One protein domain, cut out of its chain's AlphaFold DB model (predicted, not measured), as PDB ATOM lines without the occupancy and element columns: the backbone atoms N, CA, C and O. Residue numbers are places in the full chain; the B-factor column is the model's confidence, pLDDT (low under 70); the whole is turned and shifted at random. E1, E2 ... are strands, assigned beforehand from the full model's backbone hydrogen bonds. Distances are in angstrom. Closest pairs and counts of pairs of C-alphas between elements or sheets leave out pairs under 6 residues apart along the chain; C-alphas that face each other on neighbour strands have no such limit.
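AT A GLANCE: This is residues 269 to 315 of the 333 residues of an uncharacterized protein of Lactobacillus acetotolerans (UniProt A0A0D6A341). What is the main picture? This is a single, strongly twisted sheet of three strands: E1 and E2 make a long, bent hairpin, and the shorter E3 folds back beside residues 294 to 299 of E2. Residues 269 to 274 lead into the sheet, and residues 308 to 315 lead away from it as a tail. What are its parts and size? The printed part has 47 residues with three named strands, E1, E2 and E3 along the chain and in the same order across the sheet, antiparallel throughout, and no named helix; the class is all strand. The whole is loose, with a radius of gyration of the C-alphas of 12.3 A, and flat, spanning 33 by 28 by 12 A.

IN THESE COORDINATES: Where does the first strand run? E1 is residues 275 to 286, 24.7 A from first to last C-alpha, beginning at C-alpha 275 at (102.589, 83.801, 162.593). It bends by 77 degrees at residue 283. Where do the next two run? E2 is residues 290 to 299, 23.7 A long from C-alpha 290 at (83.771, 78.221, 151.224), and bends by 74 degrees at residue 294. E3 is residues 302 to 307, 15.1 A long, ending at C-alpha 307 at (97.174, 86.222, 150.959).

HOW THE PARTS SIT: How does E1 stand to E2? They form a hairpin and are antiparallel, with 138 degrees between their directions. The C-alphas of Arg 286 and Ser 290 face each other at 4.2 A, and those of Phe 276 and Val 297 at 4.3 A. N 277 and O 296, 2.8 A apart, and N 293 and O 280, 2.9 A apart, are within hydrogen-bond range. How does E3 join? E2 and E3 are also a hairpin, antiparallel at 127 degrees, and the C-alphas of Ala 296 and Leu 306 face each other at 4.6 A. N 304 and O 297, and N 307 and O 295, are each 2.8 A apart, within hydrogen-bond range. What do the three make together? They are a meander, each strand the antiparallel neighbour of the one before, with E1 and E3 as edge strands and E2 as the inner one.

THE WHOLE: How far does it reach? The two C-alphas farthest apart, those of Asp 271 and Lys 288, are 35.8 A apart. Are there cuts or long links? The printed part has no cut, and the links E1 to E2 and E2 to E3 are both tight. Where is confidence low? The mean pLDDT of the printed part is 74.4, and residues 286 to 289 and 309 to 315 are under 70.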
ATOM      1  N   LEU A 269     107.399  84.387 155.002       82.38
ATOM      2  CA  LEU A 269     106.693  84.501 156.283       82.38
ATOM      3  C   LEU A 269     107.429  83.797 157.435       82.38
ATOM      4  O   LEU A 269     107.456  84.320 158.549       82.38
ATOM      5  N   ILE A 270     108.042  82.635 157.179       77.06
ATOM      6  CA  ILE A 270     108.840  81.909 158.180       77.06
ATOM      7  C   ILE A 270     110.112  82.684 158.539       77.06
ATOM      8  O   ILE A 270     110.405  82.838 159.723       77.06
ATOM      9  N   ASP A 271     110.853  83.167 157.538       74.12
ATOM     10  CA  ASP A 271     112.123  83.881 157.729       74.12
ATOM     11  C   ASP A 271     111.931  85.167 158.549       74.12
ATOM     12  O   ASP A 271     112.686  85.460 159.475       74.12
ATOM     13  N   HIS A 272     110.808  85.850 158.325       81.56
ATOM     14  CA  HIS A 272     110.419  87.054 159.060       81.56
ATOM     15  C   HIS A 272     109.702  86.756 160.390       81.56
ATOM     16  O   HIS A 272     109.168  87.666 161.022       81.56
ATOM     17  N   ARG A 273     109.675  85.486 160.830       84.12
ATOM     18  CA  ARG A 273     109.053  85.020 162.087       84.12
ATOM     19  C   ARG A 273     107.592  85.463 162.247       84.12
ATOM     20  O   ARG A 273     107.129  85.748 163.351       84.12
ATOM     21  N   VAL A 274     106.854  85.508 161.143       82.94
ATOM     22  CA  VAL A 274     105.445  85.903 161.119       82.94
ATOM     23  C   VAL A 274     104.568  84.691 161.436       82.94
ATOM     24  O   VAL A 274     104.762  83.609 160.887       82.94
ATOM     25  N   SER A 275     103.570  84.856 162.306       83.75
ATOM     26  CA  SER A 275     102.589  83.801 162.593       83.75
ATOM     27  C   SER A 275     101.549  83.724 161.475       83.75
ATOM     28  O   SER A 275     100.862  84.708 161.205       83.75
ATOM     29  N   PHE A 276     101.376  82.558 160.849       86.00
ATOM     30  CA  PHE A 276     100.390  82.368 159.783       86.00
ATOM     31  C   PHE A 276      99.740  80.976 159.799       86.00
ATOM     32  O   PHE A 276     100.240  80.038 160.419       86.00
ATOM     33  N   LYS A 277      98.610  80.841 159.097       82.06
ATOM     34  CA  LYS A 277      97.946  79.567 158.778       82.06
ATOM     35  C   LYS A 277      97.759  79.449 157.270       82.06
ATOM     36  O   LYS A 277      97.551  80.455 156.606       82.06
ATOM     37  N   GLU A 278      97.813  78.233 156.747       79.25
ATOM     38  CA  GLU A 278      97.657  77.957 155.313       79.25
ATOM     39  C   GLU A 278      96.246  77.440 155.001       79.25
ATOM     40  O   GLU A 278      95.638  76.779 155.848       79.25
ATOM     41  N   GLN A 279      95.746  77.695 153.786       76.94
ATOM     42  CA  GLN A 279      94.472  77.163 153.270       76.94
ATOM     43  C   GLN A 279      93.264  77.473 154.185       76.94
ATOM     44  O   GLN A 279      92.419  76.613 154.463       76.94
ATOM     45  N   VAL A 280      93.192  78.708 154.693       79.00
ATOM     46  CA  VAL A 280      92.171  79.136 155.663       79.00
ATOM     47  C   VAL A 280      90.853  79.433 154.961       79.00
ATOM     48  O   VAL A 280      90.808  80.136 153.958       79.00
ATOM     49  N   LYS A 281      89.758  78.911 155.518       79.19
ATOM     50  CA  LYS A 281      88.396  79.134 155.025       79.19
ATOM     51  C   LYS A 281      87.609  79.941 156.038       79.19
ATOM     52  O   LYS A 281      87.609  79.607 157.222       79.19
ATOM     53  N   PHE A 282      86.875  80.931 155.552       78.75
ATOM     54  CA  PHE A 282      85.966  81.719 156.374       78.75
ATOM     55  C   PHE A 282      84.518  81.335 156.074       78.75
ATOM     56  O   PHE A 282      84.149  81.030 154.936       78.75
ATOM     57  N   SER A 283      83.682  81.292 157.111       72.94
ATOM     58  CA  SER A 283      82.272  80.910 156.979       72.94
ATOM     59  C   SER A 283      81.493  81.889 156.101       72.94
ATOM     60  O   SER A 283      80.621  81.444 155.362       72.94
ATOM     61  N   ASN A 284      81.854  83.170 156.129       72.69
ATOM     62  CA  ASN A 284      81.259  84.271 155.372       72.69
ATOM     63  C   ASN A 284      81.843  84.465 153.955       72.69
ATOM     64  O   ASN A 284      81.260  85.204 153.173       72.69
ATOM     65  N   CYS A 285      82.941  83.793 153.586       71.88
ATOM     66  CA  CYS A 285      83.531  83.876 152.243       71.88
ATOM     67  C   CYS A 285      83.176  82.621 151.422       71.88
ATOM     68  O   CYS A 285      83.831  81.576 151.529       71.88
ATOM     69  N   ARG A 286      82.080  82.680 150.649       68.31
ATOM     70  CA  ARG A 286      81.541  81.544 149.875       68.31
ATOM     71  C   ARG A 286      80.990  82.000 148.523       68.31
ATOM     72  O   ARG A 286      80.420  83.074 148.429       68.31
ATOM     73  N   ASN A 287      81.090  81.131 147.515       63.34
ATOM     74  CA  ASN A 287      80.334  81.251 146.258       63.34
ATOM     75  C   ASN A 287      79.232  80.165 146.212       63.34
ATOM     76  O   ASN A 287      78.066  80.448 146.453       63.34
ATOM     77  N   LYS A 288      79.618  78.885 146.074       64.31
ATOM     78  CA  LYS A 288      78.766  77.702 146.384       64.31
ATOM     79  C   LYS A 288      79.309  76.851 147.544       64.31
ATOM     80  O   LYS A 288      78.561  76.197 148.261       64.31
ATOM     81  N   ARG A 289      80.630  76.867 147.744       51.56
ATOM     82  CA  ARG A 289      81.365  76.323 148.900       51.56
ATOM     83  C   ARG A 289      82.305  77.416 149.424       51.56
ATOM     84  O   ARG A 289      82.571  78.373 148.698       51.56
ATOM     85  N   SER A 290      82.787  77.284 150.661       72.06
ATOM     86  CA  SER A 290      83.771  78.221 151.224       72.06
ATOM     87  C   SER A 290      85.055  78.242 150.412       72.06
ATOM     88  O   SER A 290      85.662  77.185 150.203       72.06
ATOM     89  N   LEU A 291      85.445  79.442 149.986       71.19
ATOM     90  CA  LEU A 291      86.663  79.683 149.223       71.19
ATOM     91  C   LEU A 291      87.857  79.717 150.197       71.19
ATOM     92  O   LEU A 291      87.796  80.434 151.200       71.19
ATOM     93  N   PRO A 292      88.885  78.873 149.996       75.44
ATOM     94  CA  PRO A 292      90.103  78.921 150.796       75.44
ATOM     95  C   PRO A 292      91.033  80.042 150.326       75.44
ATOM     96  O   PRO A 292      91.237  80.197 149.130       75.44
ATOM     97  N   PHE A 293      91.641  80.754 151.273       78.75
ATOM     98  CA  PHE A 293      92.793  81.625 151.032       78.75
ATOM     99  C   PHE A 293      94.092  80.857 151.286       78.75
ATOM    100  O   PHE A 293      94.161  80.073 152.240       78.75
ATOM    101  N   ASP A 294      95.134  81.105 150.488       75.12
ATOM    102  CA  ASP A 294      96.396  80.362 150.582       75.12
ATOM    103  C   ASP A 294      97.118  80.587 151.914       75.12
ATOM    104  O   ASP A 294      97.569  79.613 152.522       75.12
ATOM    105  N   PHE A 295      97.164  81.828 152.416       81.81
ATOM    106  CA  PHE A 295      97.718  82.159 153.732       81.81
ATOM    107  C   PHE A 295      96.858  83.173 154.495       81.81
ATOM    108  O   PHE A 295      96.282  84.094 153.924       81.81
ATOM    109  N   ALA A 296      96.832  83.038 155.817       85.44
ATOM    110  CA  ALA A 296      96.256  83.993 156.755       85.44
ATOM    111  C   ALA A 296      97.308  84.378 157.794       85.44
ATOM    112  O   ALA A 296      97.814  83.508 158.505       85.44
ATOM    113  N   VAL A 297      97.644  85.662 157.881       86.19
ATOM    114  CA  VAL A 297      98.685  86.207 158.763       86.19
ATOM    115  C   VAL A 297      98.059  86.762 160.036       86.19
ATOM    116  O   VAL A 297      97.051  87.464 159.981       86.19
ATOM    117  N   TYR A 298      98.676  86.482 161.183       85.38
ATOM    118  CA  TYR A 298      98.183  86.868 162.502       85.38
ATOM    119  C   TYR A 298      99.214  87.687 163.280       85.38
ATOM    120  O   TYR A 298     100.404  87.378 163.276       85.38
ATOM    121  N   LYS A 299      98.730  88.678 164.037       85.56
ATOM    122  CA  LYS A 299      99.501  89.413 165.049       85.56
ATOM    123  C   LYS A 299      98.689  89.452 166.343       85.56
ATOM    124  O   LYS A 299      97.531  89.860 166.322       85.56
ATOM    125  N   ASN A 300      99.261  88.987 167.456       81.62
ATOM    126  CA  ASN A 300      98.577  88.885 168.758       81.62
ATOM    127  C   ASN A 300      97.202  88.185 168.667       81.62
ATOM    128  O   ASN A 300      96.202  88.690 169.170       81.62
ATOM    129  N   ASN A 301      97.139  87.049 167.959       81.88
ATOM    130  CA  ASN A 301      95.917  86.279 167.667       81.88
ATOM    131  C   ASN A 301      94.819  87.003 166.861       81.88
ATOM    132  O   ASN A 301      93.778  86.401 166.600       81.88
ATOM    133  N   LYS A 302      95.041  88.238 166.394       84.00
ATOM    134  CA  LYS A 302      94.143  88.923 165.455       84.00
ATOM    135  C   LYS A 302      94.586  88.668 164.017       84.00
ATOM    136  O   LYS A 302      95.778  88.729 163.716       84.00
ATOM    137  N   LEU A 303      93.623  88.353 163.147       84.81
ATOM    138  CA  LEU A 303      93.851  88.210 161.710       84.81
ATOM    139  C   LEU A 303      94.214  89.583 161.131       84.81
ATOM    140  O   LEU A 303      93.457  90.532 161.310       84.81
ATOM    141  N   LEU A 304      95.369  89.673 160.477       84.94
ATOM    142  CA  LEU A 304      95.914  90.919 159.941       84.94
ATOM    143  C   LEU A 304      95.761  90.979 158.415       84.94
ATOM    144  O   LEU A 304      95.233  91.952 157.894       84.94
ATOM    145  N   TYR A 305      96.179  89.919 157.715       81.44
ATOM    146  CA  TYR A 305      96.141  89.849 156.252       81.44
ATOM    147  C   TYR A 305      95.706  88.468 155.763       81.44
ATOM    148  O   TYR A 305      95.987  87.451 156.403       81.44
ATOM    149  N   LEU A 306      95.075  88.448 154.591       82.56
ATOM    150  CA  LEU A 306      94.825  87.253 153.790       82.56
ATOM    151  C   LEU A 306      95.635  87.362 152.505       82.56
ATOM    152  O   LEU A 306      95.658  88.417 151.878       82.56
ATOM    153  N   ILE A 307      96.320  86.286 152.142       79.94
ATOM    154  CA  ILE A 307      97.174  86.222 150.959       79.94
ATOM    155  C   ILE A 307      96.648  85.097 150.078       79.94
ATOM    156  O   ILE A 307      96.502  83.962 150.532       79.94
ATOM    157  N   GLU A 308      96.395  85.422 148.817       77.44
ATOM    158  CA  GLU A 308      96.043  84.475 147.764       77.44
ATOM    159  C   GLU A 308      97.090  84.605 146.656       77.44
ATOM    160  O   GLU A 308      97.326  85.697 146.132       77.44
ATOM    161  N   PHE A 309      97.785  83.514 146.349       69.69
ATOM    162  CA  PHE A 309      98.814  83.501 145.325       69.69
ATOM    163  C   PHE A 309      98.204  83.081 143.989       69.69
ATOM    164  O   PHE A 309      98.034  81.898 143.703       69.69
ATOM    165  N   GLN A 310      97.928  84.062 143.133       63.41
ATOM    166  CA  GLN A 310      97.472  83.809 141.769       63.41
ATOM    167  C   GLN A 310      98.671  83.588 140.835       63.41
ATOM    168  O   GLN A 310      99.600  84.394 140.780       63.41
ATOM    169  N   GLY A 311      98.676  82.482 140.086       53.59
ATOM    170  CA  GLY A 311      99.716  82.197 139.091       53.59
ATOM    171  C   GLY A 311      99.640  83.107 137.851       53.59
ATOM    172  O   GLY A 311      98.621  83.738 137.584       53.59
ATOM    173  N   ILE A 312     100.694  83.116 137.019       51.38
ATOM    174  CA  ILE A 312     100.796  83.944 135.790       51.38
ATOM    175  C   ILE A 312      99.668  83.700 134.763       51.38
ATOM    176  O   ILE A 312      99.435  84.520 133.880       51.38
ATOM    177  N   GLN A 313      98.941  82.588 134.904       45.28
ATOM    178  CA  GLN A 313      97.784  82.213 134.087       45.28
ATOM    179  C   GLN A 313      96.559  83.120 134.313       45.28
ATOM    180  O   GLN A 313      95.642  83.095 133.505       45.28
ATOM    181  N   HIS A 314      96.557  83.953 135.360       43.06
ATOM    182  CA  HIS A 314      95.570  85.025 135.546       43.06
ATOM    183  C   HIS A 314      95.904  86.312 134.769       43.06
ATOM    184  O   HIS A 314      95.042  87.175 134.633       43.06
ATOM    185  N   TYR A 315      97.134  86.454 134.263       44.72
ATOM    186  CA  TYR A 315      97.635  87.707 133.680       44.72
ATOM    187  C   TYR A 315      97.993  87.614 132.189       44.72
ATOM    188  O   TYR A 315      98.141  88.645 131.539       44.72
TER     189      TYR A 315